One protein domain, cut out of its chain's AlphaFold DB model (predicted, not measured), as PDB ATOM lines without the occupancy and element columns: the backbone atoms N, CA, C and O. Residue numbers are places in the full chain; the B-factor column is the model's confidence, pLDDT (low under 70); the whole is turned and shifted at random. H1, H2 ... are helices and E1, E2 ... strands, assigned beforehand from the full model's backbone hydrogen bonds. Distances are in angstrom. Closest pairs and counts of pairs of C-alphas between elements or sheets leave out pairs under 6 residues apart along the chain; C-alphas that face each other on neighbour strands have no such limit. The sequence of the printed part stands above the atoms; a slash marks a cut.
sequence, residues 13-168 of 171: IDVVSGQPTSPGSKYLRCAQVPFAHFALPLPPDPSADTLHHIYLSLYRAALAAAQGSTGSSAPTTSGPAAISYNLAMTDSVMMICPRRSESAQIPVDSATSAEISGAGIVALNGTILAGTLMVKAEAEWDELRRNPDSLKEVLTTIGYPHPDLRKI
ATOM      1  N   ILE A  13      29.646  -0.035  29.672       95.69
ATOM      2  CA  ILE A  13      28.564   0.195  28.705       95.69
ATOM      3  C   ILE A  13      27.170  -0.121  29.282       95.69
ATOM      4  O   ILE A  13      26.238   0.650  29.057       95.69
ATOM      5  N   ASP A  14      27.046  -1.156  30.114       93.94
ATOM      6  CA  ASP A  14      25.788  -1.541  30.763       93.94
ATOM      7  C   ASP A  14      25.459  -0.602  31.932       93.94
ATOM      8  O   ASP A  14      24.313  -0.172  32.089       93.94
ATOM      9  N   VAL A  15      26.479  -0.173  32.697       93.44
ATOM     10  CA  VAL A  15      26.318   0.881  33.719       93.44
ATOM     11  C   VAL A  15      25.738   2.145  33.090       93.44
ATOM     12  O   VAL A  15      24.811   2.737  33.644       93.44
ATOM     13  N   VAL A  16      26.287   2.569  31.946       92.56
ATOM     14  CA  VAL A  16      25.854   3.763  31.206       92.56
ATOM     15  C   VAL A  16      24.448   3.576  30.641       92.56
ATOM     16  O   VAL A  16      23.657   4.516  30.699       92.56
ATOM     17  N   SER A  17      24.114   2.376  30.153       91.19
ATOM     18  CA  SER A  17      22.770   2.044  29.668       91.19
ATOM     19  C   SER A  17      21.693   2.208  30.739       91.19
ATOM     20  O   SER A  17      20.566   2.588  30.429       91.19
ATOM     21  N   GLY A  18      22.029   1.922  32.000       87.62
ATOM     22  CA  GLY A  18      21.115   2.066  33.133       87.62
ATOM     23  C   GLY A  18      20.942   3.502  33.643       87.62
ATOM     24  O   GLY A  18      20.115   3.728  34.525       87.62
ATOM     25  N   GLN A  19      21.712   4.477  33.142       85.06
ATOM     26  CA  GLN A  19      21.627   5.865  33.604       85.06
ATOM     27  C   GLN A  19      20.486   6.633  32.923       85.06
ATOM     28  O   GLN A  19      20.233   6.447  31.731       85.06
ATOM     29  N   PRO A  20      19.832   7.574  33.629       79.06
ATOM     30  CA  PRO A  20      18.871   8.467  33.001       79.06
ATOM     31  C   PRO A  20      19.571   9.400  32.004       79.06
ATOM     32  O   PRO A  20      20.693   9.871  32.228       79.06
ATOM     33  N   THR A  21      18.886   9.731  30.910       75.94
ATOM     34  CA  THR A  21      19.353  10.770  29.990       75.94
ATOM     35  C   THR A  21      19.402  12.117  30.711       75.94
ATOM     36  O   THR A  21      18.481  12.513  31.427       75.94
ATOM     37  N   SER A  22      20.504  12.851  30.537       72.69
ATOM     38  CA  SER A  22      20.589  14.219  31.054       72.69
ATOM     39  C   SER A  22      19.617  15.122  30.275       72.69
ATOM     40  O   SER A  22      19.587  15.030  29.044       72.69
ATOM     41  N   PRO A  23      18.873  16.033  30.936       69.62
ATOM     42  CA  PRO A  23      17.996  16.976  30.246       69.62
ATOM     43  C   PRO A  23      18.750  17.734  29.147       69.62
ATOM     44  O   PRO A  23      19.794  18.335  29.399       69.62
ATOM     45  N   GLY A  24      18.238  17.676  27.917       70.38
ATOM     46  CA  GLY A  24      18.832  18.340  26.754       70.38
ATOM     47  C   GLY A  24      19.902  17.543  25.998       70.38
ATOM     48  O   GLY A  24      20.376  18.033  24.980       70.38
ATOM     49  N   SER A  25      20.271  16.327  26.417       81.19
ATOM     50  CA  SER A  25      21.187  15.449  25.669       81.19
ATOM     51  C   SER A  25      20.500  14.145  25.277       81.19
ATOM     52  O   SER A  25      19.935  13.462  26.128       81.19
ATOM     53  N   LYS A  26      20.612  13.754  24.003       88.00
ATOM     54  CA  LYS A  26      20.195  12.420  23.535       88.00
ATOM     55  C   LYS A  26      21.182  11.308  23.908       88.00
ATOM     56  O   LYS A  26      20.839  10.138  23.808       88.00
ATOM     57  N   TYR A  27      22.401  11.667  24.313       92.06
ATOM     58  CA  TYR A  27      23.454  10.710  24.649       92.06
ATOM     59  C   TYR A  27      23.394  10.309  26.121       92.06
ATOM     60  O   TYR A  27      23.326  11.176  27.003       92.06
ATOM     61  N   LEU A  28      23.494   9.005  26.365       91.44
ATOM     62  CA  LEU A  28      23.704   8.418  27.684       91.44
ATOM     63  C   LEU A  28      25.160   8.630  28.120       91.44
ATOM     64  O   LEU A  28      26.079   8.573  27.296       91.44
ATOM     65  N   ARG A  29      25.361   8.897  29.415       84.00
ATOM     66  CA  ARG A  29      26.684   9.111  30.020       84.00
ATOM     67  C   ARG A  29      26.690   8.782  31.512       84.00
ATOM     68  O   ARG A  29      25.673   8.930  32.181       84.00
ATOM     69  N   CYS A  30      27.863   8.450  32.041       87.81
ATOM     70  CA  CYS A  30      28.127   8.311  33.470       87.81
ATOM     71  C   CYS A  30      29.051   9.440  33.951       87.81
ATOM     72  O   CYS A  30      30.204   9.530  33.533       87.81
ATOM     73  N   ALA A  31      28.556  10.304  34.845       82.19
ATOM     74  CA  ALA A  31      29.307  11.465  35.343       82.19
ATOM     75  C   ALA A  31      30.526  11.098  36.212       82.19
ATOM     76  O   ALA A  31      31.398  11.933  36.428       82.19
ATOM     77  N   GLN A  32      30.587   9.861  36.713       85.50
ATOM     78  CA  GLN A  32      31.695   9.372  37.540       85.50
ATOM     79  C   GLN A  32      32.932   8.993  36.711       85.50
ATOM     80  O   GLN A  32      34.019   8.836  37.259       85.50
ATOM     81  N   VAL A  33      32.781   8.849  35.393       90.62
ATOM     82  CA  VAL A  33      33.871   8.469  34.493       90.62
ATOM     83  C   VAL A  33      34.585   9.733  34.001       90.62
ATOM     84  O   VAL A  33      33.933  10.589  33.408       90.62
ATOM     85  N   PRO A  34      35.911   9.874  34.185       92.19
ATOM     86  CA  PRO A  34      36.630  11.131  33.948       92.19
ATOM     87  C   PRO A  34      37.033  11.353  32.478       92.19
ATOM     88  O   PRO A  34      37.961  12.106  32.193       92.19
ATOM     89  N   PHE A  35      36.354  10.700  31.536       92.81
ATOM     90  CA  PHE A  35      36.570  10.885  30.107       92.81
ATOM     91  C   PHE A  35      35.249  10.962  29.345       92.81
ATOM     92  O   PHE A  35      34.280  10.267  29.661       92.81
ATOM     93  N   ALA A  36      35.237  11.776  28.295       94.00
ATOM     94  CA  ALA A  36      34.140  11.937  27.370       94.00
ATOM     95  C   ALA A  36      33.810  10.602  26.716       94.00
ATOM     96  O   ALA A  36      34.658   9.942  26.119       94.00
ATOM     97  N   HIS A  37      32.545  10.242  26.804       94.88
ATOM     98  CA  HIS A  37      31.971   9.098  26.134       94.88
ATOM     99  C   HIS A  37      30.517   9.413  25.820       94.88
ATOM    100  O   HIS A  37      29.881  10.225  26.499       94.88
ATOM    101  N   PHE A  38      30.006   8.763  24.788       95.12
ATOM    102  CA  PHE A  38      28.642   8.941  24.326       95.12
ATOM    103  C   PHE A  38      28.073   7.574  24.012       95.12
ATOM    104  O   PHE A  38      28.736   6.779  23.347       95.12
ATOM    105  N   ALA A  39      26.861   7.311  24.479       96.19
ATOM    106  CA  ALA A  39      26.146   6.087  24.165       96.19
ATOM    107  C   ALA A  39      24.740   6.390  23.647       96.19
ATOM    108  O   ALA A  39      24.113   7.377  24.047       96.19
ATOM    109  N   LEU A  40      24.268   5.538  22.741       96.44
ATOM    110  CA  LEU A  40      22.903   5.527  22.227       96.44
ATOM    111  C   LEU A  40      22.350   4.099  22.304       96.44
ATOM    112  O   LEU A  40      23.099   3.153  22.042       96.44
ATOM    113  N   PRO A  41      21.059   3.937  22.635       96.00
ATOM    114  CA  PRO A  41      20.421   2.632  22.602       96.00
ATOM    115  C   PRO A  41      20.333   2.114  21.163       96.00
ATOM    116  O   PRO A  41      20.141   2.883  20.217       96.00
ATOM    117  N   LEU A  42      20.442   0.801  21.014       96.62
ATOM    118  CA  LEU A  42      20.144   0.080  19.789       96.62
ATOM    119  C   LEU A  42      18.702  -0.433  19.845       96.62
ATOM    120  O   LEU A  42      18.272  -0.939  20.884       96.62
ATOM    121  N   PRO A  43      17.933  -0.314  18.750       95.69
ATOM    122  CA  PRO A  43      16.673  -1.030  18.649       95.69
ATOM    123  C   PRO A  43      16.938  -2.541  18.531       95.69
ATOM    124  O   PRO A  43      18.021  -2.935  18.093       95.69
ATOM    125  N   PRO A  44      15.954  -3.390  18.868       95.44
ATOM    126  CA  PRO A  44      16.047  -4.816  18.584       95.44
ATOM    127  C   PRO A  44      16.170  -5.042  17.069       95.44
ATOM    128  O   PRO A  44      15.434  -4.429  16.300       95.44
ATOM    129  N   ASP A  45      17.095  -5.920  16.672       94.25
ATOM    130  CA  ASP A  45      17.406  -6.267  15.273       94.25
ATOM    131  C   ASP A  45      17.668  -5.040  14.364       94.25
ATOM    132  O   ASP A  45      16.911  -4.753  13.431       94.25
ATOM    133  N   PRO A  46      18.715  -4.240  14.654       96.12
ATOM    134  CA  PRO A  46      18.986  -3.023  13.905       96.12
ATOM    135  C   PRO A  46      19.486  -3.346  12.491       96.12
ATOM    136  O   PRO A  46      20.406  -4.141  12.300       96.12
ATOM    137  N   SER A  47      18.947  -2.649  11.488       97.81
ATOM    138  CA  SER A  47      19.488  -2.722  10.129       97.81
ATOM    139  C   SER A  47      20.897  -2.115  10.057       97.81
ATOM    140  O   SER A  47      21.292  -1.296  10.896       97.81
ATOM    141  N   ALA A  48      21.650  -2.457   9.007       97.94
ATOM    142  CA  ALA A  48      22.963  -1.862   8.756       97.94
ATOM    143  C   ALA A  48      22.899  -0.324   8.657       97.94
ATOM    144  O   ALA A  48      23.762   0.363   9.206       97.94
ATOM    145  N   ASP A  49      21.848   0.218   8.033       98.31
ATOM    146  CA  ASP A  49      21.631   1.665   7.921       98.31
ATOM    147  C   ASP A  49      21.370   2.306   9.287       98.31
ATOM    148  O   ASP A  49      21.894   3.382   9.588       98.31
ATOM    149  N   THR A  50      20.603   1.632  10.149       97.88
ATOM    150  CA  THR A  50      20.359   2.084  11.521       97.88
ATOM    151  C   THR A  50      21.652   2.102  12.334       97.88
ATOM    152  O   THR A  50      21.960   3.121  12.954       97.88
ATOM    153  N   LEU A  51      22.446   1.027  12.291       98.44
ATOM    154  CA  LEU A  51      23.749   0.970  12.964       98.44
ATOM    155  C   LEU A  51      24.687   2.072  12.466       98.44
ATOM    156  O   LEU A  51      25.326   2.756  13.267       98.44
ATOM    157  N   HIS A  52      24.734   2.288  11.151       98.25
ATOM    158  CA  HIS A  52      25.561   3.323  10.550       98.25
ATOM    159  C   HIS A  52      25.124   4.731  10.976       98.25
ATOM    160  O   HIS A  52      25.963   5.562  11.327       98.25
ATOM    161  N   HIS A  53      23.816   5.002  11.011       98.00
ATOM    162  CA  HIS A  53      23.281   6.281  11.475       98.00
ATOM    163  C   HIS A  53      23.635   6.555  12.945       98.00
ATOM    164  O   HIS A  53      24.067   7.661  13.287       98.00
ATOM    165  N   ILE A  54      23.501   5.542  13.808       98.06
ATOM    166  CA  ILE A  54      23.867   5.623  15.227       98.06
ATOM    167  C   ILE A  54      25.366   5.898  15.371       98.06
ATOM    168  O   ILE A  54      25.750   6.852  16.055       98.06
ATOM    169  N   TYR A  55      26.203   5.142  14.656       98.12
ATOM    170  CA  TYR A  55      27.647   5.355  14.613       98.12
ATOM    171  C   TYR A  55      28.000   6.791  14.198       98.12
ATOM    172  O   TYR A  55      28.784   7.445  14.881       98.12
ATOM    173  N   LEU A  56      27.400   7.324  13.129       97.25
ATOM    174  CA  LEU A  56      27.680   8.690  12.675       97.25
ATOM    175  C   LEU A  56      27.267   9.745  13.707       97.25
ATOM    176  O   LEU A  56      27.988  10.728  13.892       97.25
ATOM    177  N   SER A  57      26.135   9.559  14.396       96.12
ATOM    178  CA  SER A  57      25.723  10.465  15.474       96.12
ATOM    179  C   SER A  57      26.740  10.458  16.618       96.12
ATOM    180  O   SER A  57      27.160  11.521  17.075       96.12
ATOM    181  N   LEU A  58      27.163   9.271  17.056       96.81
ATOM    182  CA  LEU A  58      28.172   9.095  18.101       96.81
ATOM    183  C   LEU A  58      29.523   9.698  17.691       96.81
ATOM    184  O   LEU A  58      30.133  10.446  18.454       96.81
ATOM    185  N   TYR A  59      29.964   9.434  16.462       96.19
ATOM    186  CA  TYR A  59      31.226   9.929  15.924       96.19
ATOM    187  C   TYR A  59      31.276  11.460  15.862       96.19
ATOM    188  O   TYR A  59      32.284  12.055  16.242       96.19
ATOM    189  N   ARG A  60      30.182  12.128  15.468       93.50
ATOM    190  CA  ARG A  60      30.097  13.600  15.496       93.50
ATOM    191  C   ARG A  60      30.237  14.162  16.912       93.50
ATOM    192  O   ARG A  60      30.951  15.143  17.101       93.50
ATOM    193  N   ALA A  61      29.612  13.530  17.908       92.69
ATOM    194  CA  ALA A  61      29.751  13.941  19.308       92.69
ATOM    195  C   ALA A  61      31.186  13.740  19.828       92.69
ATOM    196  O   ALA A  61      31.744  14.627  20.477       92.69
ATOM    197  N   ALA A  62      31.812  12.610  19.485       93.81
ATOM    198  CA  ALA A  62      33.208  12.331  19.807       93.81
ATOM    199  C   ALA A  62      34.161  13.360  19.175       93.81
ATOM    200  O   ALA A  62      35.052  13.875  19.851       93.81
ATOM    201  N   LEU A  63      33.931  13.713  17.907       91.75
ATOM    202  CA  LEU A  63      34.696  14.736  17.196       91.75
ATOM    203  C   LEU A  63      34.558  16.110  17.862       91.75
ATOM    204  O   LEU A  63      35.562  16.781  18.089       91.75
ATOM    205  N   ALA A  64      33.338  16.505  18.233       89.94
ATOM    206  CA  ALA A  64      33.090  17.765  18.929       89.94
ATOM    207  C   ALA A  64      33.797  17.828  20.295       89.94
ATOM    208  O   ALA A  64      34.350  18.867  20.652       89.94
ATOM    209  N   ALA A  65      33.835  16.721  21.047       90.69
ATOM    210  CA  ALA A  65      34.566  16.644  22.315       90.69
ATOM    211  C   ALA A  65      36.087  16.796  22.125       90.69
ATOM    212  O   ALA A  65      36.742  17.513  22.887       90.69
ATOM    213  N   ALA A  66      36.636  16.167  21.083       89.69
ATOM    214  CA  ALA A  66      38.053  16.272  20.751       89.69
ATOM    215  C   ALA A  66      38.442  17.689  20.291       89.69
ATOM    216  O   ALA A  66      39.467  18.211  20.718       89.69
ATOM    217  N   GLN A  67      37.610  18.339  19.469       85.94
ATOM    218  CA  GLN A  67      37.857  19.694  18.953       85.94
ATOM    219  C   GLN A  67      37.600  20.799  19.989       85.94
ATOM    220  O   GLN A  67      38.282  21.821  19.990       85.94
ATOM    221  N   GLY A  68      36.611  20.615  20.869       76.75
ATOM    222  CA  GLY A  68      36.235  21.595  21.893       76.75
ATOM    223  C   GLY A  68      37.212  21.690  23.068       76.75
ATOM    224  O   GLY A  68      37.105  22.612  23.877       76.75
ATOM    225  N   SER A  69      38.161  20.757  23.165       71.69
ATOM    226  CA  SER A  69      39.204  20.750  24.188       71.69
ATOM    227  C   SER A  69      40.311  21.739  23.807       71.69
ATOM    228  O   SER A  69      41.254  21.411  23.089       71.69
ATOM    229  N   THR A  70      40.180  22.985  24.266       56.22
ATOM    230  CA  THR A  70      41.156  24.060  24.034       56.22
ATOM    231  C   THR A  70      42.556  23.631  24.483       56.22
ATOM    232  O   THR A  70      42.757  23.340  25.660       56.22
ATOM    233  N   GLY A  71      43.525  23.614  23.563       55.56
ATOM    234  CA  GLY A  71      44.941  23.374  23.873       55.56
ATOM    235  C   GLY A  71      45.483  21.985  23.520       55.56
ATOM    236  O   GLY A  71      46.678  21.761  23.679       55.56
ATOM    237  N   SER A  72      44.660  21.071  22.999       54.53
ATOM    238  CA  SER A  72      45.131  19.774  22.502       54.53
ATOM    239  C   SER A  72      44.716  19.614  21.042       54.53
ATOM    240  O   SER A  72      43.551  19.366  20.746       54.53
ATOM    241  N   SER A  73      45.654  19.797  20.107       56.62
ATOM    242  CA  SER A  73      45.438  19.366  18.724       56.62
ATOM    243  C   SER A  73      45.175  17.866  18.757       56.62
ATOM    244  O   SER A  73      46.040  17.116  19.217       56.62
ATOM    245  N   ALA A  74      43.983  17.435  18.333       61.28
ATOM    246  CA  ALA A  74      43.659  16.016  18.287       61.28
ATOM    247  C   ALA A  74      44.767  15.273  17.522       61.28
ATOM    248  O   ALA A  74      45.185  15.762  16.465       61.28
ATOM    249  N   PRO A  75      45.291  14.155  18.058       61.88
ATOM    250  CA  PRO A  75      46.351  13.420  17.390       61.88
ATOM    251  C   PRO A  75      45.867  13.042  15.991       61.88
ATOM    252  O   PRO A  75      44.790  12.466  15.825       61.88
ATOM    253  N   THR A  76      46.642  13.430  14.980       61.41
ATOM    254  CA  THR A  76      46.330  13.144  13.581       61.41
ATOM    255  C   THR A  76      46.296  11.636  13.389       61.41
ATOM    256  O   THR A  76      47.278  10.960  13.703       61.41
ATOM    257  N   THR A  77      45.191  11.098  12.877       70.12
ATOM    258  CA  THR A  77      45.167   9.684  12.497       70.12
ATOM    259  C   THR A  77      45.874   9.507  11.154       70.12
ATOM    260  O   THR A  77      45.880  10.410  10.317       70.12
ATOM    261  N   SER A  78      46.480   8.343  10.933       68.88
ATOM    262  CA  SER A  78      47.102   7.983   9.651       68.88
ATOM    263  C   SER A  78      46.087   7.542   8.585       68.88
ATOM    264  O   SER A  78      46.483   7.165   7.483       68.88
ATOM    265  N   GLY A  79      44.787   7.564   8.901       73.88
ATOM    266  CA  GLY A  79      43.707   7.073   8.051       73.88
ATOM    267  C   GLY A  79      42.612   8.115   7.802       73.88
ATOM    268  O   GLY A  79      42.771   9.290   8.124       73.88
ATOM    269  N   PRO A  80      41.460   7.702   7.241       78.75
ATOM    270  CA  PRO A  80      40.364   8.620   6.914       78.75
ATOM    271  C   PRO A  80      39.634   9.167   8.153       78.75
ATOM    272  O   PRO A  80      38.781  10.045   8.031       78.75
ATOM    273  N   ALA A  81      39.925   8.638   9.345       84.12
ATOM    274  CA  ALA A  81      39.336   9.112  10.585       84.12
ATOM    275  C   ALA A  81      39.951  10.459  10.997       84.12
ATOM    276  O   ALA A  81      41.161  10.659  10.973       84.12
ATOM    277  N   ALA A  82      39.116  11.391  11.437       88.44
ATOM    278  CA  ALA A  82      39.573  12.689  11.933       88.44
ATOM    279  C   ALA A  82      40.126  12.608  13.367       88.44
ATOM    280  O   ALA A  82      40.872  13.489  13.783       88.44
ATOM    281  N   ILE A  83      39.740  11.573  14.121       91.50
ATOM    282  CA  ILE A  83      40.146  11.339  15.511       91.50
ATOM    283  C   ILE A  83      40.366   9.848  15.767       91.50
ATOM    284  O   ILE A  83      39.727   9.005  15.134       91.50
ATOM    285  N   SER A  84      41.213   9.525  16.740       91.94
ATOM    286  CA  SER A  84      41.271   8.185  17.329       91.94
ATOM    287  C   SER A  84      40.098   7.990  18.291       91.94
ATOM    288  O   SER A  84      39.727   8.906  19.027       91.94
ATOM    289  N   TYR A  85      39.508   6.796  18.316       94.44
ATOM    290  CA  TYR A  85      38.402   6.478  19.218       94.44
ATOM    291  C   TYR A  85      38.328   4.979  19.515       94.44
ATOM    292  O   TYR A  85      38.790   4.151  18.738       94.44
ATOM    293  N   ASN A  86      37.704   4.647  20.642       95.88
ATOM    294  CA  ASN A  86      37.214   3.305  20.928       95.88
ATOM    295  C   ASN A  86      35.710   3.257  20.641       95.88
ATOM    296  O   ASN A  86      34.993   4.196  20.996       95.88
ATOM    297  N   LEU A  87      35.240   2.159  20.052       96.94
ATOM    298  CA  LEU A  87      33.824   1.856  19.862       96.94
ATOM    299  C   LEU A  87      33.513   0.536  20.572       96.94
ATOM    300  O   LEU A  87      34.244  -0.438  20.408       96.94
ATOM    301  N   ALA A  88      32.442   0.516  21.351       96.75
ATOM    302  CA  ALA A  88      31.884  -0.681  21.959       96.75
ATOM    303  C   ALA A  88      30.417  -0.815  21.559       96.75
ATOM    304  O   ALA A  88      29.726   0.181  21.331       96.75
ATOM    305  N   MET A  89      29.953  -2.053  21.464       97.12
ATOM    306  CA  MET A  89      28.590  -2.371  21.079       97.12
ATOM    307  C   MET A  89      28.145  -3.635  21.811       97.12
ATOM    308  O   MET A  89      28.881  -4.620  21.829       97.12
ATOM    309  N   THR A  90      26.963  -3.585  22.410       95.62
ATOM    310  CA  THR A  90      26.209  -4.746  22.898       95.62
ATOM    311  C   THR A  90      25.005  -4.974  21.981       95.62
ATOM    312  O   THR A  90      24.890  -4.347  20.929       95.62
ATOM    313  N   ASP A  91      24.093  -5.868  22.353       94.62
ATOM    314  CA  ASP A  91      22.813  -6.040  21.655       94.62
ATOM    315  C   ASP A  91      21.866  -4.833  21.796       94.62
ATOM    316  O   ASP A  91      20.961  -4.654  20.984       94.62
ATOM    317  N   SER A  92      22.086  -3.992  22.808       95.25
ATOM    318  CA  SER A  92      21.157  -2.952  23.249       95.25
ATOM    319  C   SER A  92      21.758  -1.550  23.262       95.25
ATOM    320  O   SER A  92      21.006  -0.580  23.341       95.25
ATOM    321  N   VAL A  93      23.085  -1.395  23.159       97.00
ATOM    322  CA  VAL A  93      23.759  -0.084  23.197       97.00
ATOM    323  C   VAL A  93      24.985  -0.043  22.288       97.00
ATOM    324  O   VAL A  93      25.762  -0.990  22.214       97.00
ATOM    325  N   MET A  94      25.209   1.108  21.651       98.12
ATOM    326  CA  MET A  94      26.487   1.468  21.034       98.12
ATOM    327  C   MET A  94      27.105   2.650  21.786       98.12
ATOM    328  O   MET A  94      26.433   3.650  22.042       98.12
ATOM    329  N   MET A  95      28.390   2.545  22.127       97.50
ATOM    330  CA  MET A  95      29.136   3.531  22.910       97.50
ATOM    331  C   MET A  95      30.450   3.891  22.223       97.50
ATOM    332  O   MET A  95      31.192   3.017  21.784       97.50
ATOM    333  N   ILE A  96      30.771   5.181  22.175       97.00
ATOM    334  CA  ILE A  96      32.029   5.694  21.633       97.00
ATOM    335  C   ILE A  96      32.779   6.515  22.684       97.00
ATOM    336  O   ILE A  96      32.174   7.242  23.474       97.00
ATOM    337  N   CYS A  97      34.108   6.444  22.654       95.25
ATOM    338  CA  CYS A  97      34.997   7.303  23.432       95.25
ATOM    339  C   CYS A  97      36.107   7.851  22.526       95.25
ATOM    340  O   CYS A  97      36.921   7.055  22.045       95.25
ATOM    341  N   PRO A  98      36.191   9.178  22.296       94.25
ATOM    342  CA  PRO A  98      37.353   9.772  21.643       94.25
ATOM    343  C   PRO A  98      38.609   9.560  22.497       94.25
ATOM    344  O   PRO A  98      38.574   9.647  23.726       94.25
ATOM    345  N   ARG A  99      39.728   9.274  21.837       92.75
ATOM    346  CA  ARG A  99      41.014   8.931  22.449       92.75
ATOM    347  C   ARG A  99      42.032  10.017  22.139       92.75
ATOM    348  O   ARG A  99      42.235  10.342  20.972       92.75
ATOM    349  N   ARG A 100      42.694  10.544  23.174       90.69
ATOM    350  CA  ARG A 100      43.782  11.524  23.020       90.69
ATOM    351  C   ARG A 100      45.174  10.902  23.116       90.69
ATOM    352  O   ARG A 100      46.118  11.445  22.561       90.69
ATOM    353  N   SER A 101      45.296   9.779  23.825       89.88
ATOM    354  CA  SER A 101      46.551   9.043  23.992       89.88
ATOM    355  C   SER A 101      46.310   7.539  23.913       89.88
ATOM    356  O   SER A 101      45.258   7.033  24.328       89.88
ATOM    357  N   GLU A 102      47.287   6.815  23.378       87.88
ATOM    358  CA  GLU A 102      47.296   5.352  23.382       87.88
ATOM    359  C   GLU A 102      47.629   4.799  24.774       87.88
ATOM    360  O   GLU A 102      47.019   3.826  25.226       87.88
ATOM    361  N   SER A 103      48.539   5.475  25.473       91.50
ATOM    362  CA  SER A 103      49.091   5.037  26.747       91.50
ATOM    363  C   SER A 103      49.042   6.113  27.833       91.50
ATOM    364  O   SER A 103      48.867   7.306  27.562       91.50
ATOM    365  N   ALA A 104      49.191   5.667  29.076       93.81
ATOM    366  CA  ALA A 104      49.386   6.501  30.253       93.81
ATOM    367  C   ALA A 104      50.458   5.890  31.161       93.81
ATOM    368  O   ALA A 104      50.832   4.725  30.999       93.81
ATOM    369  N   GLN A 105      50.950   6.697  32.099       94.50
ATOM    370  CA  GLN A 105      51.938   6.266  33.080       94.50
ATOM    371  C   GLN A 105      51.259   5.829  34.382       94.50
ATOM    372  O   GLN A 105      50.312   6.472  34.828       94.50
ATOM    373  N   ILE A 106      51.765   4.758  34.985       95.00
ATOM    374  CA  ILE A 106      51.468   4.328  36.351       95.00
ATOM    375  C   ILE A 106      52.782   4.417  37.134       95.00
ATOM    376  O   ILE A 106      53.788   3.878  36.669       95.00
ATOM    377  N   PRO A 107      52.810   5.077  38.303       92.31
ATOM    378  CA  PRO A 107      54.010   5.125  39.127       92.31
ATOM    379  C   PRO A 107      54.446   3.720  39.559       92.31
ATOM    380  O   PRO A 107      53.702   3.004  40.226       92.31
ATOM    381  N   VAL A 108      55.669   3.339  39.197       92.12
ATOM    382  CA  VAL A 108      56.338   2.110  39.644       92.12
ATOM    383  C   VAL A 108      57.785   2.430  40.009       92.12
ATOM    384  O   VAL A 108      58.339   3.431  39.550       92.12
ATOM    385  N   ASP A 109      58.406   1.608  40.853       90.38
ATOM    386  CA  ASP A 109      59.809   1.804  41.210       90.38
ATOM    387  C   ASP A 109      60.770   1.474  40.049       90.38
ATOM    388  O   ASP A 109      60.429   0.846  39.037       90.38
ATOM    389  N   SER A 110      62.009   1.952  40.181       88.06
ATOM    390  CA  SER A 110      63.040   1.783  39.156       88.06
ATOM    391  C   SER A 110      63.500   0.334  39.003       88.06
ATOM    392  O   SER A 110      63.917  -0.043  37.910       88.06
ATOM    393  N   ALA A 111      63.410  -0.479  40.061       89.62
ATOM    394  CA  ALA A 111      63.759  -1.895  40.014       89.62
ATOM    395  C   ALA A 111      62.771  -2.660  39.122       89.62
ATOM    396  O   ALA A 111      63.179  -3.313  38.164       89.62
ATOM    397  N   THR A 112      61.472  -2.457  39.342       86.81
ATOM    398  CA  THR A 112      60.386  -3.013  38.524       86.81
ATOM    399  C   THR A 112      60.526  -2.591  37.062       86.81
ATOM    400  O   THR A 112      60.389  -3.412  36.155       86.81
ATOM    401  N   SER A 113      60.844  -1.316  36.822       87.56
ATOM    402  CA  SER A 113      61.041  -0.778  35.467       87.56
ATOM    403  C   SER A 113      62.228  -1.412  34.731       87.56
ATOM    404  O   SER A 113      62.220  -1.481  33.503       87.56
ATOM    405  N   ALA A 114      63.254  -1.855  35.463       87.62
ATOM    406  CA  ALA A 114      64.421  -2.522  34.893       87.62
ATOM    407  C   ALA A 114      64.165  -4.010  34.602       87.62
ATOM    408  O   ALA A 114      64.717  -4.546  33.642       87.62
ATOM    409  N   GLU A 115      63.331  -4.671  35.408       91.00
ATOM    410  CA  GLU A 115      63.005  -6.092  35.254       91.00
ATOM    411  C   GLU A 115      61.952  -6.348  34.169       91.00
ATOM    412  O   GLU A 115      62.062  -7.311  33.408       91.00
ATOM    413  N   ILE A 116      60.936  -5.484  34.074       90.06
ATOM    414  CA  ILE A 116      59.789  -5.676  33.184       90.06
ATOM    415  C   ILE A 116      59.753  -4.558  32.142       90.06
ATOM    416  O   ILE A 116      59.484  -3.393  32.437       90.06
ATOM    417  N   SER A 117      59.975  -4.929  30.879       88.62
ATOM    418  CA  SER A 117      59.959  -3.977  29.768       88.62
ATOM    419  C   SER A 117      58.604  -3.269  29.649       88.62
ATOM    420  O   SER A 117      57.557  -3.891  29.447       88.62
ATOM    421  N   GLY A 118      58.634  -1.940  29.760       86.69
ATOM    422  CA  GLY A 118      57.440  -1.106  29.684       86.69
ATOM    423  C   GLY A 118      56.513  -1.229  30.894       86.69
ATOM    424  O   GLY A 118      55.323  -0.939  30.735       86.69
ATOM    425  N   ALA A 119      57.026  -1.662  32.052       90.88
ATOM    426  CA  ALA A 119      56.368  -1.430  33.333       90.88
ATOM    427  C   ALA A 119      56.218   0.073  33.596       90.88
ATOM    428  O   ALA A 119      57.035   0.888  33.164       90.88
ATOM    429  N   GLY A 120      55.122   0.432  34.250       91.00
ATOM    430  CA  GLY A 120      54.675   1.805  34.409       91.00
ATOM    431  C   GLY A 120      53.997   2.369  33.162       91.00
ATOM    432  O   GLY A 120      53.486   3.478  33.222       91.00
ATOM    433  N   ILE A 121      53.936   1.640  32.040       92.94
ATOM    434  CA  ILE A 121      53.259   2.091  30.817       92.94
ATOM    435  C   ILE A 121      52.064   1.191  30.525       92.94
ATOM    436  O   ILE A 121      52.211   0.079  29.997       92.94
ATOM    437  N   VAL A 122      50.867   1.724  30.772       92.12
ATOM    438  CA  VAL A 122      49.608   1.067  30.421       92.12
ATOM    439  C   VAL A 122      49.109   1.562  29.070       92.12
ATOM    440  O   VAL A 122      49.019   2.764  28.832       92.12
ATOM    441  N   ALA A 123      48.769   0.632  28.181       89.88
ATOM    442  CA  ALA A 123      48.078   0.921  26.930       89.88
ATOM    443  C   ALA A 123      46.612   0.516  27.085       89.88
ATOM    444  O   ALA A 123      46.310  -0.658  27.304       89.88
ATOM    445  N   LEU A 124      45.694   1.478  26.987       86.38
ATOM    446  CA  LEU A 124      44.264   1.166  27.015       86.38
ATOM    447  C   LEU A 124      43.775   0.921  25.593       86.38
ATOM    448  O   LEU A 124      44.139   1.639  24.666       86.38
ATOM    449  N   ASN A 125      42.921  -0.076  25.404       87.19
ATOM    450  CA  ASN A 125      42.268  -0.367  24.128       87.19
ATOM    451  C   ASN A 125      40.742  -0.211  24.290       87.19
ATOM    452  O   ASN A 125      40.281   0.476  25.208       87.19
ATOM    453  N   GLY A 126      39.950  -0.807  23.394       86.81
ATOM    454  CA  GLY A 126      38.486  -0.761  23.442       86.81
ATOM    455  C   GLY A 126      37.865  -1.281  24.744       86.81
ATOM    456  O   GLY A 126      36.784  -0.827  25.113       86.81
ATOM    457  N   THR A 127      38.551  -2.154  25.490       90.44
ATOM    458  CA  THR A 127      38.000  -2.790  26.696       90.44
ATOM    459  C   THR A 127      37.837  -1.832  27.881       90.44
ATOM    460  O   THR A 127      37.132  -2.153  28.840       90.44
ATOM    461  N   ILE A 128      38.379  -0.611  27.786       92.00
ATOM    462  CA  ILE A 128      38.078   0.483  28.720       92.00
ATOM    463  C   ILE A 128      36.573   0.804  28.760       92.00
ATOM    464  O   ILE A 128      36.048   1.171  29.806       92.00
ATOM    465  N   LEU A 129      35.857   0.607  27.644       94.81
ATOM    466  CA  LEU A 129      34.404   0.796  27.553       94.81
ATOM    467  C   LEU A 129      33.613  -0.343  28.206       94.81
ATOM    468  O   LEU A 129      32.422  -0.197  28.461       94.81
ATOM    469  N   ALA A 130      34.283  -1.448  28.528       93.75
ATOM    470  CA  ALA A 130      33.769  -2.463  29.433       93.75
ATOM    471  C   ALA A 130      34.184  -2.193  30.890       93.75
ATOM    472  O   ALA A 130      33.755  -2.917  31.772       93.75
ATOM    473  N   GLY A 131      34.977  -1.158  31.188       92.31
ATOM    474  CA  GLY A 131      35.468  -0.899  32.546       92.31
ATOM    475  C   GLY A 131      36.565  -1.873  32.982       92.31
ATOM    476  O   GLY A 131      36.677  -2.190  34.163       92.31
ATOM    477  N   THR A 132      37.359  -2.363  32.028       92.31
ATOM    478  CA  THR A 132      38.496  -3.258  32.289       92.31
ATOM    479  C   THR A 132      39.811  -2.601  31.882       92.31
ATOM    480  O   THR A 132      39.858  -1.774  30.968       92.31
ATOM    481  N   LEU A 133      40.886  -2.985  32.565       91.50
ATOM    482  CA  LEU A 133      42.249  -2.524  32.327       91.50
ATOM    483  C   LEU A 133      43.196  -3.704  32.551       91.50
ATOM    484  O   LEU A 133      42.991  -4.491  33.472       91.50
ATOM    485  N   MET A 134      44.223  -3.816  31.711       92.19
ATOM    486  CA  MET A 134      45.263  -4.832  31.847       92.19
ATOM    487  C   MET A 134      46.591  -4.163  32.200       92.19
ATOM    488  O   MET A 134      47.008  -3.225  31.521       92.19
ATOM    489  N   VAL A 135      47.239  -4.657  33.251       93.38
ATOM    490  CA  VAL A 135      48.600  -4.278  33.648       93.38
ATOM    491  C   VAL A 135      49.578  -5.406  33.325       93.38
ATOM    492  O   VAL A 135      49.166  -6.550  33.129       93.38
ATOM    493  N   LYS A 136      50.866  -5.084  33.242       92.06
ATOM    494  CA  LYS A 136      51.950  -6.025  32.926       92.06
ATOM    495  C   LYS A 136      52.685  -6.499  34.176       92.06
ATOM    496  O   LYS A 136      53.206  -7.610  34.176       92.06
ATOM    497  N   ALA A 137      52.749  -5.661  35.208       93.25
ATOM    498  CA  ALA A 137      53.484  -5.915  36.439       93.25
ATOM    499  C   ALA A 137      52.563  -5.876  37.665       93.25
ATOM    500  O   ALA A 137      51.634  -5.071  37.747       93.25
ATOM    501  N   GLU A 138      52.868  -6.705  38.664       94.25
ATOM    502  CA  GLU A 138      52.148  -6.718  39.944       94.25
ATOM    503  C   GLU A 138      52.233  -5.361  40.662       94.25
ATOM    504  O   GLU A 138      51.243  -4.899  41.220       94.25
ATOM    505  N   ALA A 139      53.362  -4.654  40.546       94.62
ATOM    506  CA  ALA A 139      53.523  -3.317  41.117       94.62
ATOM    507  C   ALA A 139      52.517  -2.291  40.553       94.62
ATOM    508  O   ALA A 139      52.031  -1.438  41.294       94.62
ATOM    509  N   GLU A 140      52.166  -2.385  39.263       95.12
ATOM    510  CA  GLU A 140      51.148  -1.524  38.643       95.12
ATOM    511  C   GLU A 140      49.757  -1.844  39.209       95.12
ATOM    512  O   GLU A 140      48.989  -0.937  39.527       95.12
ATOM    513  N   TRP A 141      49.443  -3.137  39.364       94.75
ATOM    514  CA  TRP A 141      48.202  -3.588  39.996       94.75
ATOM    515  C   TRP A 141      48.091  -3.080  41.436       94.75
ATOM    516  O   TRP A 141      47.057  -2.539  41.835       94.75
ATOM    517  N   ASP A 142      49.167  -3.214  42.206       95.25
ATOM    518  CA  ASP A 142      49.209  -2.762  43.588       95.25
ATOM    519  C   ASP A 142      49.076  -1.247  43.711       95.25
ATOM    520  O   ASP A 142      48.394  -0.781  44.624       95.25
ATOM    521  N   GLU A 143      49.673  -0.472  42.802       95.44
ATOM    522  CA  GLU A 143      49.512   0.983  42.781       95.44
ATOM    523  C   GLU A 143      48.064   1.385  42.507       95.44
ATOM    524  O   GLU A 143      47.484   2.141  43.287       95.44
ATOM    525  N   LEU A 144      47.434   0.820  41.472       93.94
ATOM    526  CA  LEU A 144      46.035   1.114  41.146       93.94
ATOM    527  C   LEU A 144      45.070   0.711  42.270       93.94
ATOM    528  O   LEU A 144      44.061   1.380  42.490       93.94
ATOM    529  N   ARG A 145      45.375  -0.367  43.001       93.69
ATOM    530  CA  ARG A 145      44.565  -0.832  44.134       93.69
ATOM    531  C   ARG A 145      44.735   0.041  45.377       93.69
ATOM    532  O   ARG A 145      43.768   0.251  46.106       93.69
ATOM    533  N   ARG A 146      45.954   0.514  45.650       94.62
ATOM    534  CA  ARG A 146      46.263   1.356  46.819       94.62
ATOM    535  C   ARG A 146      45.871   2.815  46.612       94.62
ATOM    536  O   ARG A 146      45.530   3.477  47.589       94.62
ATOM    537  N   ASN A 147      45.940   3.310  45.379       93.25
ATOM    538  CA  ASN A 147      45.791   4.721  45.059       93.25
ATOM    539  C   ASN A 147      44.776   4.943  43.918       93.25
ATOM    540  O   ASN A 147      45.135   4.912  42.738       93.25
ATOM    541  N   PRO A 148      43.499   5.213  44.250       89.88
ATOM    542  CA  PRO A 148      42.462   5.482  43.253       89.88
ATOM    543  C   PRO A 148      42.749   6.693  42.351       89.88
ATOM    544  O   PRO A 148      42.259   6.739  41.219       89.88
ATOM    545  N   ASP A 149      43.544   7.664  42.816       93.69
ATOM    546  CA  ASP A 149      43.899   8.837  42.013       93.69
ATOM    547  C   ASP A 149      44.802   8.464  40.830       93.69
ATOM    548  O   ASP A 149      44.643   9.039  39.751       93.69
ATOM    549  N   SER A 150      45.646   7.433  40.965       94.25
ATOM    550  CA  SER A 150      46.473   6.912  39.866       94.25
ATOM    551  C   SER A 150      45.607   6.397  38.709       94.25
ATOM    552  O   SER A 150      45.868   6.698  37.542       94.25
ATOM    553  N   LEU A 151      44.502   5.695  39.004       92.50
ATOM    554  CA  LEU A 151      43.548   5.271  37.972       92.50
ATOM    555  C   LEU A 151      42.865   6.478  37.318       92.50
ATOM    556  O   LEU A 151      42.728   6.536  36.095       92.50
ATOM    557  N   LYS A 152      42.443   7.463  38.115       93.00
ATOM    558  CA  LYS A 152      41.816   8.683  37.597       93.00
ATOM    559  C   LYS A 152      42.756   9.448  36.661       93.00
ATOM    560  O   LYS A 152      42.304   9.924  35.617       93.00
ATOM    561  N   GLU A 153      44.037   9.547  37.000       93.62
ATOM    562  CA  GLU A 153      45.061  10.187  36.171       93.62
ATOM    563  C   GLU A 153      45.271   9.439  34.849       93.62
ATOM    564  O   GLU A 153      45.252  10.063  33.783       93.62
ATOM    565  N   VAL A 154      45.366   8.105  34.889       94.00
ATOM    566  CA  VAL A 154      45.434   7.251  33.692       94.00
ATOM    567  C   VAL A 154      44.241   7.504  32.766       94.00
ATOM    568  O   VAL A 154      44.413   7.787  31.578       94.00
ATOM    569  N   LEU A 155      43.022   7.464  33.308       94.00
ATOM    570  CA  LEU A 155      41.792   7.659  32.536       94.00
ATOM    571  C   LEU A 155      41.693   9.080  31.948       94.00
ATOM    572  O   LEU A 155      41.330   9.243  30.781       94.00
ATOM    573  N   THR A 156      42.079  10.100  32.720       92.50
ATOM    574  CA  THR A 156      42.112  11.510  32.279       92.50
ATOM    575  C   THR A 156      43.183  11.750  31.210       92.50
ATOM    576  O   THR A 156      43.018  12.582  30.319       92.50
ATOM    577  N   THR A 157      44.292  11.011  31.271       92.62
ATOM    578  CA  THR A 157      45.388  11.098  30.298       92.62
ATOM    579  C   THR A 157      45.000  10.520  28.941       92.62
ATOM    580  O   THR A 157      45.499  10.970  27.908       92.62
ATOM    581  N   ILE A 158      44.103   9.539  28.923       91.56
ATOM    582  CA  ILE A 158      43.761   8.783  27.715       91.56
ATOM    583  C   ILE A 158      42.539   9.351  26.995       91.56
ATOM    584  O   ILE A 158      42.478   9.301  25.761       91.56
ATOM    585  N   GLY A 159      41.590   9.914  27.740       92.12
ATOM    586  CA  GLY A 159      40.373  10.503  27.200       92.12
ATOM    587  C   GLY A 159      40.370  12.030  27.170       92.12
ATOM    588  O   GLY A 159      41.209  12.706  27.760       92.12
ATOM    589  N   TYR A 160      39.384  12.584  26.471       92.56
ATOM    590  CA  TYR A 160      39.056  14.009  26.545       92.56
ATOM    591  C   TYR A 160      38.133  14.283  27.736       92.56
ATOM    592  O   TYR A 160      37.396  13.383  28.121       92.56
ATOM    593  N   PRO A 161      38.103  15.491  28.317       91.06
ATOM    594  CA  PRO A 161      37.082  15.841  29.301       91.06
ATOM    595  C   PRO A 161      35.689  15.887  28.654       91.06
ATOM    596  O   PRO A 161      35.561  16.159  27.458       91.06
ATOM    597  N   HIS A 162      34.624  15.668  29.436       86.44
ATOM    598  CA  HIS A 162      33.264  15.870  28.929       86.44
ATOM    599  C   HIS A 162      33.063  17.331  28.494       86.44
ATOM    600  O   HIS A 162      33.275  18.240  29.299       86.44
ATOM    601  N   PRO A 163      32.622  17.582  27.252       79.56
ATOM    602  CA  PRO A 163      32.286  18.932  26.802       79.56
ATOM    603  C   PRO A 163      31.019  19.462  27.498       79.56
ATOM    604  O   PRO A 163      30.179  18.695  27.977       79.56
ATOM    605  N   ASP A 164      30.853  20.789  27.514       71.44
ATOM    606  CA  ASP A 164      29.604  21.422  27.963       71.44
ATOM    607  C   ASP A 164      28.445  20.940  27.075       71.44
ATOM    608  O   ASP A 164      28.423  21.204  25.868       71.44
ATOM    609  N   LEU A 165      27.485  20.227  27.677       59.56
ATOM    610  CA  LEU A 165      26.368  19.585  26.978       59.56
ATOM    611  C   LEU A 165      25.586  20.548  26.084       59.56
ATOM    612  O   LEU A 165      25.121  20.142  25.022       59.56
ATOM    613  N   ARG A 166      25.493  21.829  26.464       57.16
ATOM    614  CA  ARG A 166      24.769  22.853  25.695       57.16
ATOM    615  C   ARG A 166      25.342  23.066  24.294       57.16
ATOM    616  O   ARG A 166      24.625  23.522  23.410       57.16
ATOM    617  N   LYS A 167      26.619  22.732  24.081       56.09
ATOM    618  CA  LYS A 167      27.287  22.833  22.777       56.09
ATOM    619  C   LYS A 167      27.068  21.600  21.894       56.09
ATOM    620  O   LYS A 167      27.207  21.716  20.684       56.09
ATOM    621  N   ILE A 168      26.721  20.445  22.472       55.91
ATOM    622  CA  ILE A 168      26.480  19.205  21.714       55.91
ATOM    623  C   ILE A 168      25.027  19.097  21.249       55.91
ATOM    624  O   ILE A 168      24.778  18.566  20.176       55.91
TER     625      ILE A 168
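This is residues 13 to 168 of the 171 residues of the protein "ATP_transf domain-containing protein" of Aspergillus oryzae (strain ATCC 42149 / RIB 40) (UniProt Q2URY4). The domain is an elongated body of two lobes: in one, a three-stranded sheet has the long helix H2 over one face and the short helices H1 and H4 over the other. In the second lobe, H6 packs on strand E4 of a two-stranded sheet, E4 and E5, with H3 at the far end of the length and H5 just before H6 in the chain. The printed part has 156 residues, with seven named helices and five named strands in the order H1 E1 H2 E2 E3 E4 H3 E5 H4 H5 H6 H7; the larger sheet has the order E1, E3, E2, and both sheets are antiparallel. The class is mixed, helices and strands; the whole is compact, with a radius of gyration of the C-alphas of 16.8 A, and spans 52 by 31 by 29 A.

H1, residues 13 to 17, is on the sheet of E1, residues 38 to 41, E3, residues 93 to 99, and E2, residues 84 to 89, at a height of 8.5 A. N 38 of E1 and O 96 of E3 are within hydrogen-bond range, 3.0 A. H2, residues 48 to 68, is on the opposite face from H1 at a height of 7.8 A, over E3; its closest C-alphas to E3 are Ala 62 and Pro 98, 5.2 A. E1, H2 and E2 form a split strand-helix-strand unit, two strands running the same way with E3 between them, and its crossover is right-handed. E2 and E3 are a hairpin, with N 88 and O 95 at 2.8 A. E4, residues 103 to 105, and E5, residues 121 to 123, are antiparallel at 152 degrees, with N 104 and O 122 at 2.9 A. H3, residues 110 to 115, is close to but not clearly touching H5, residues 138 to 146; their closest C-alphas are Thr 112 and Ala 139, 7.3 A. H4, residues 126 to 130, lies over E2 on the same face as H1, at a height of 7.5 A. H5 and H6, residues 148 to 158, only just touch, only at the corner, with 3 pairs of C-alphas within 8 A, the closest those of Leu 144 and Leu 151, 5.8 A. The closest C-alphas of E4 and H6 are Ala 104 and Val 154, 5.3 A. H7, residues 165 to 168, is close to but not clearly touching H2; the closest C-alphas are Ala 61 and Ile 168, 6.6 A. Each O i to N i+4 pair is within hydrogen-bond range in H1, H2, H3, H5 and H6; H4 has 0 of 1, but 2 of 2 O i to N i+3 pairs, and H7 is too short for an i+4 pair.

H1 begins at C-alpha 13, (28.564, 0.195, 28.705). From first to last C-alpha, H2 measures 30.0 A, E3 19.5 A, E2 16.9 A and H6 15.9 A. H7 ends at C-alpha 168, (26.480, 19.205, 21.714).

The C-alphas farthest apart are those of Ser 47 and Ala 111, 53.4 A. The printed part has no cut; the links H1 to E1 and H2 to E2 are long. Mean pLDDT of the printed part is 88.6; residue 23, residues 70 to 76, residue 78 and residues 165 to 168 are under 70.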